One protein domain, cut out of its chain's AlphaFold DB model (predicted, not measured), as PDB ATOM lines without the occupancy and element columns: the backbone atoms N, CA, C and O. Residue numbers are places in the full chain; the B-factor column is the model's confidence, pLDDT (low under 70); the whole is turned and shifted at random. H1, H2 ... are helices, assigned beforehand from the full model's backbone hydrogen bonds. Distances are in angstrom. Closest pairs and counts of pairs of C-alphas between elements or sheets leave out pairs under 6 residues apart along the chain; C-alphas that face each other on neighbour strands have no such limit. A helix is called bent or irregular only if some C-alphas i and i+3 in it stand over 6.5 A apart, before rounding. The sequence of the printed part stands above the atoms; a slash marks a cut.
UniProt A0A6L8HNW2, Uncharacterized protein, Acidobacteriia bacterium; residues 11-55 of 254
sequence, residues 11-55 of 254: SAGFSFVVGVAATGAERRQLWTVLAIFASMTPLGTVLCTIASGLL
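What this domain is: This is residues 11 to 55 of the 254 residues of an uncharacterized protein of Acidobacteriia bacterium (UniProt A0A6L8HNW2). One long helix, H2, makes nearly the whole length, and a short helix, H1, meets it near its beginning, so that the two form a V with very unequal arms, with the tight link of residues 23 to 26 at the point. The far part of the long arm, residues 35 to 55, of which 35 to 54 belong to H2, stands free, and H2 has a kink of 27 degrees near residue 41. The printed part has 45 residues with two named helices, H1 then H2 along the chain, and no named strand; its class is all helix. It is extended, with a radius of gyration of the C-alphas of 14.7 A, and its C-alphas span 46 by 22 by 9 A.

Where its parts are: H2 is residues 27 to 54, 40.7 A from first to last C-alpha, from Arg 27 at (-95.065, 171.951, -51.609) to Leu 54 at (-132.785, 187.347, -51.122). H2 is neither bent nor irregular, but only just: C-alphas 38 and 41 are 6.2 A apart. H1 is residues 11 to 22, 16.3 A long, and its first C-alpha is at (-98.201, 188.422, -64.032).

How they stand to each other: H2 and H1 are close but not clearly touching, with 2 pairs of C-alphas within 8 A. Their closest C-alphas, those of Leu 30 and Val 20, are 6.8 A apart. Their lines stand at a steep tilt of 41 degrees, and they run opposite ways. Their centres are 18.7 A apart. In H1 every O i to N i+4 pair is within hydrogen-bond range; in H2 22 of 24 are.

The domain as a whole: The two C-alphas farthest apart, those of Gly 24 and Leu 55, are 46.0 A apart. The printed part has no cut, and the link from H1 to H2 is tight. Residues 22 to 28 also stand free. The mean pLDDT of the printed part is 79.1, and residues 11 to 13 are under 70.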
ATOM      1  N   SER A  11     -99.403 188.261 -64.867       65.31
ATOM      2  CA  SER A  11     -98.201 188.422 -64.032       65.31
ATOM      3  C   SER A  11     -98.477 188.352 -62.529       65.31
ATOM      4  O   SER A  11     -97.590 187.943 -61.791       65.31
ATOM      5  N   ALA A  12     -99.686 188.703 -62.077       63.97
ATOM      6  CA  ALA A  12    -100.018 188.744 -60.650       63.97
ATOM      7  C   ALA A  12    -100.058 187.342 -60.013       63.97
ATOM      8  O   ALA A  12     -99.527 187.126 -58.926       63.97
ATOM      9  N   GLY A  13    -100.621 186.356 -60.721       69.88
ATOM     10  CA  GLY A  13    -100.595 184.964 -60.261       69.88
ATOM     11  C   GLY A  13     -99.175 184.398 -60.238       69.88
ATOM     12  O   GLY A  13     -98.810 183.654 -59.332       69.88
ATOM     13  N   PHE A  14     -98.344 184.801 -61.202       74.75
ATOM     14  CA  PHE A  14     -96.949 184.379 -61.261       74.75
ATOM     15  C   PHE A  14     -96.118 184.971 -60.115       74.75
ATOM     16  O   PHE A  14     -95.387 184.228 -59.466       74.75
ATOM     17  N   SER A  15     -96.258 186.267 -59.809       77.19
ATOM     18  CA  SER A  15     -95.528 186.896 -58.697       77.19
ATOM     19  C   SER A  15     -95.915 186.309 -57.342       77.19
ATOM     20  O   SER A  15     -95.038 186.101 -56.508       77.19
ATOM     21  N   PHE A  16     -97.190 185.964 -57.142       73.19
ATOM     22  CA  PHE A  16     -97.630 185.277 -55.928       73.19
ATOM     23  C   PHE A  16     -96.981 183.894 -55.796       73.19
ATOM     24  O   PHE A  16     -96.392 183.581 -54.766       73.19
ATOM     25  N   VAL A  17     -97.013 183.081 -56.859       74.56
ATOM     26  CA  VAL A  17     -96.408 181.737 -56.843       74.56
ATOM     27  C   VAL A  17     -94.897 181.798 -56.610       74.56
ATOM     28  O   VAL A  17     -94.377 181.003 -55.830       74.56
ATOM     29  N   VAL A  18     -94.194 182.745 -57.237       79.44
ATOM     30  CA  VAL A  18     -92.752 182.940 -57.017       79.44
ATOM     31  C   VAL A  18     -92.471 183.399 -55.582       79.44
ATOM     32  O   VAL A  18     -91.539 182.892 -54.965       79.44
ATOM     33  N   GLY A  19     -93.302 184.284 -55.023       76.38
ATOM     34  CA  GLY A  19     -93.186 184.736 -53.634       76.38
ATOM     35  C   GLY A  19     -93.347 183.601 -52.621       76.38
ATOM     36  O   GLY A  19     -92.515 183.455 -51.730       76.38
ATOM     37  N   VAL A  20     -94.358 182.740 -52.782       75.81
ATOM     38  CA  VAL A  20     -94.555 181.588 -51.879       75.81
ATOM     39  C   VAL A  20     -93.495 180.501 -52.111       75.81
ATOM     40  O   VAL A  20     -93.102 179.812 -51.176       75.81
ATOM     41  N   ALA A  21     -92.977 180.345 -53.332       78.56
ATOM     42  CA  ALA A  21     -91.872 179.419 -53.586       78.56
ATOM     43  C   ALA A  21     -90.560 179.874 -52.917       78.56
ATOM     44  O   ALA A  21     -89.771 179.035 -52.485       78.56
ATOM     45  N   ALA A  22     -90.338 181.186 -52.798       80.31
ATOM     46  CA  ALA A  22     -89.140 181.752 -52.183       80.31
ATOM     47  C   ALA A  22     -89.078 181.560 -50.656       80.31
ATOM     48  O   ALA A  22     -87.986 181.551 -50.095       80.31
ATOM     49  N   THR A  23     -90.212 181.353 -49.977       80.75
ATOM     50  CA  THR A  23     -90.245 181.144 -48.515       80.75
ATOM     51  C   THR A  23     -89.846 179.729 -48.086       80.75
ATOM     52  O   THR A  23     -89.839 179.431 -46.894       80.75
ATOM     53  N   GLY A  24     -89.522 178.837 -49.032       85.75
ATOM     54  CA  GLY A  24     -89.172 177.445 -48.734       85.75
ATOM     55  C   GLY A  24     -90.344 176.621 -48.190       85.75
ATOM     56  O   GLY A  24     -90.127 175.554 -47.618       85.75
ATOM     57  N   ALA A  25     -91.580 177.107 -48.349       81.31
ATOM     58  CA  ALA A  25     -92.772 176.429 -47.865       81.31
ATOM     59  C   ALA A  25     -92.918 175.035 -48.493       81.31
ATOM     60  O   ALA A  25     -92.689 174.830 -49.690       81.31
ATOM     61  N   GLU A  26     -93.341 174.068 -47.679       89.75
ATOM     62  CA  GLU A  26     -93.558 172.700 -48.130       89.75
ATOM     63  C   GLU A  26     -94.574 172.687 -49.283       89.75
ATOM     64  O   GLU A  26     -95.632 173.322 -49.217       89.75
ATOM     65  N   ARG A  27     -94.274 171.948 -50.361       83.56
ATOM     66  CA  ARG A  27     -95.065 171.951 -51.609       83.56
ATOM     67  C   ARG A  27     -96.560 171.741 -51.357       83.56
ATOM     68  O   ARG A  27     -97.393 172.316 -52.051       83.56
ATOM     69  N   ARG A  28     -96.901 170.929 -50.354       85.56
ATOM     70  CA  ARG A  28     -98.282 170.636 -49.954       85.56
ATOM     71  C   ARG A  28     -98.998 171.862 -49.380       85.56
ATOM     72  O   ARG A  28    -100.148 172.099 -49.728       85.56
ATOM     73  N   GLN A  29     -98.311 172.664 -48.570       82.31
ATOM     74  CA  GLN A  29     -98.844 173.905 -48.006       82.31
ATOM     75  C   GLN A  29     -99.087 174.954 -49.101       82.31
ATOM     76  O   GLN A  29    -100.120 175.624 -49.091       82.31
ATOM     77  N   LEU A  30     -98.195 175.023 -50.095       80.81
ATOM     78  CA  LEU A  30     -98.317 175.921 -51.247       80.81
ATOM     79  C   LEU A  30     -99.594 175.649 -52.059       80.81
ATOM     80  O   LEU A  30    -100.336 176.575 -52.389       80.81
ATOM     81  N   TRP A  31     -99.894 174.372 -52.321       84.38
ATOM     82  CA  TRP A  31    -101.130 173.968 -53.001       84.38
ATOM     83  C   TRP A  31    -102.384 174.285 -52.181       84.38
ATOM     84  O   TRP A  31    -103.376 174.729 -52.757       84.38
ATOM     85  N   THR A  32    -102.343 174.117 -50.857       82.50
ATOM     86  CA  THR A  32    -103.472 174.461 -49.978       82.50
ATOM     87  C   THR A  32    -103.768 175.960 -50.004       82.50
ATOM     88  O   THR A  32    -104.918 176.351 -50.196       82.50
ATOM     89  N   VAL A  33    -102.743 176.808 -49.874       77.75
ATOM     90  CA  VAL A  33    -102.908 178.272 -49.910       77.75
ATOM     91  C   VAL A  33    -103.437 178.725 -51.269       77.75
ATOM     92  O   VAL A  33    -104.378 179.516 -51.331       77.75
ATOM     93  N   LEU A  34    -102.891 178.183 -52.362       80.19
ATOM     94  CA  LEU A  34    -103.340 178.521 -53.711       80.19
ATOM     95  C   LEU A  34    -104.795 178.088 -53.960       80.19
ATOM     96  O   LEU A  34    -105.559 178.838 -54.568       80.19
ATOM     97  N   ALA A  35    -105.200 176.915 -53.463       82.25
ATOM     98  CA  ALA A  35    -106.575 176.430 -53.574       82.25
ATOM     99  C   ALA A  35    -107.569 177.296 -52.778       82.25
ATOM    100  O   ALA A  35    -108.646 177.626 -53.284       82.25
ATOM    101  N   ILE A  36    -107.209 177.709 -51.559       80.69
ATOM    102  CA  ILE A  36    -108.024 178.628 -50.745       80.69
ATOM    103  C   ILE A  36    -108.145 179.994 -51.436       80.69
ATOM    104  O   ILE A  36    -109.245 180.531 -51.564       80.69
ATOM    105  N   PHE A  37    -107.039 180.533 -51.951       76.25
ATOM    106  CA  PHE A  37    -107.036 181.819 -52.646       76.25
ATOM    107  C   PHE A  37    -107.898 181.791 -53.919       76.25
ATOM    108  O   PHE A  37    -108.735 182.667 -54.138       76.25
ATOM    109  N   ALA A  38    -107.749 180.746 -54.737       79.94
ATOM    110  CA  ALA A  38    -108.531 180.586 -55.959       79.94
ATOM    111  C   ALA A  38    -110.029 180.370 -55.677       79.94
ATOM    112  O   ALA A  38    -110.857 180.831 -56.458       79.94
ATOM    113  N   SER A  39    -110.384 179.705 -54.570       81.19
ATOM    114  CA  SER A  39    -111.785 179.443 -54.199       81.19
ATOM    115  C   SER A  39    -112.488 180.627 -53.531       81.19
ATOM    116  O   SER A  39    -113.701 180.754 -53.683       81.19
ATOM    117  N   MET A  40    -111.768 181.541 -52.874       77.00
ATOM    118  CA  MET A  40    -112.349 182.745 -52.255       77.00
ATOM    119  C   MET A  40    -113.117 183.625 -53.253       77.00
ATOM    120  O   MET A  40    -114.186 184.140 -52.933       77.00
ATOM    121  N   THR A  41    -112.609 183.765 -54.479       75.19
ATOM    122  CA  THR A  41    -113.210 184.627 -55.514       75.19
ATOM    123  C   THR A  41    -114.575 184.117 -56.016       75.19
ATOM    124  O   THR A  41    -115.557 184.871 -55.965       75.19
ATOM    125  N   PRO A  42    -114.715 182.851 -56.465       74.62
ATOM    126  CA  PRO A  42    -116.021 182.312 -56.825       74.62
ATOM    127  C   PRO A  42    -116.945 182.193 -55.605       74.62
ATOM    128  O   PRO A  42    -118.139 182.448 -55.744       74.62
ATOM    129  N   LEU A  43    -116.419 181.897 -54.408       78.12
ATOM    130  CA  LEU A  43    -117.223 181.827 -53.183       78.12
ATOM    131  C   LEU A  43    -117.844 183.188 -52.827       78.12
ATOM    132  O   LEU A  43    -119.039 183.261 -52.547       78.12
ATOM    133  N   GLY A  44    -117.064 184.270 -52.915       76.94
ATOM    134  CA  GLY A  44    -117.557 185.635 -52.724       76.94
ATOM    135  C   GLY A  44    -118.614 186.024 -53.759       76.94
ATOM    136  O   GLY A  44    -119.632 186.618 -53.409       76.94
ATOM    137  N   THR A  45    -118.427 185.615 -55.018       77.56
ATOM    138  CA  THR A  45    -119.405 185.860 -56.093       77.56
ATOM    139  C   THR A  45    -120.730 185.146 -55.820       77.56
ATOM    140  O   THR A  45    -121.792 185.757 -55.932       77.56
ATOM    141  N   VAL A  46    -120.687 183.871 -55.417       81.62
ATOM    142  CA  VAL A  46    -121.889 183.086 -55.091       81.62
ATOM    143  C   VAL A  46    -122.617 183.675 -53.884       81.62
ATOM    144  O   VAL A  46    -123.825 183.891 -53.962       81.62
ATOM    145  N   LEU A  47    -121.900 184.004 -52.803       79.44
ATOM    146  CA  LEU A  47    -122.486 184.637 -51.616       79.44
ATOM    147  C   LEU A  47    -123.153 185.974 -51.949       79.44
ATOM    148  O   LEU A  47    -124.285 186.209 -51.535       79.44
ATOM    149  N   CYS A  48    -122.485 186.817 -52.737       77.81
ATOM    150  CA  CYS A  48    -123.034 188.099 -53.171       77.81
ATOM    151  C   CYS A  48    -124.287 187.914 -54.041       77.81
ATOM    152  O   CYS A  48    -125.285 188.612 -53.861       77.81
ATOM    153  N   THR A  49    -124.275 186.924 -54.939       78.94
ATOM    154  CA  THR A  49    -125.420 186.619 -55.811       78.94
ATOM    155  C   THR A  49    -126.620 186.124 -55.001       78.94
ATOM    156  O   THR A  49    -127.740 186.573 -55.234       78.94
ATOM    157  N   ILE A  50    -126.399 185.241 -54.020       85.00
ATOM    158  CA  ILE A  50    -127.457 184.748 -53.127       85.00
ATOM    159  C   ILE A  50    -128.000 185.893 -52.267       85.00
ATOM    160  O   ILE A  50    -129.213 186.069 -52.192       85.00
ATOM    161  N   ALA A  51    -127.126 186.707 -51.668       81.06
ATOM    162  CA  ALA A  51    -127.537 187.861 -50.870       81.06
ATOM    163  C   ALA A  51    -128.370 188.856 -51.695       81.06
ATOM    164  O   ALA A  51    -129.395 189.339 -51.225       81.06
ATOM    165  N   SER A  52    -127.974 189.101 -52.947       78.06
ATOM    166  CA  SER A  52    -128.709 189.974 -53.868       78.06
ATOM    167  C   SER A  52    -130.057 189.386 -54.289       78.06
ATOM    168  O   SER A  52    -131.002 190.133 -54.499       78.06
ATOM    169  N   GLY A  53    -130.166 188.058 -54.405       82.88
ATOM    170  CA  GLY A  53    -131.425 187.382 -54.730       82.88
ATOM    171  C   GLY A  53    -132.417 187.322 -53.565       82.88
ATOM    172  O   GLY A  53    -133.617 187.268 -53.797       82.88
ATOM    173  N   LEU A  54    -131.934 187.341 -52.319       86.81
ATOM    174  CA  LEU A  54    -132.785 187.347 -51.122       86.81
ATOM    175  C   LEU A  54    -133.304 188.743 -50.762       86.81
ATOM    176  O   LEU A  54    -134.296 188.863 -50.046       86.81
ATOM    177  N   LEU A  55    -132.629 189.795 -51.225       84.06
ATOM    178  CA  LEU A  55    -133.034 191.175 -50.996       84.06
ATOM    179  C   LEU A  55    -133.680 191.733 -52.260       84.06
ATOM    180  O   LEU A  55    -133.007 192.268 -53.136       84.06
TER     181      LEU A  55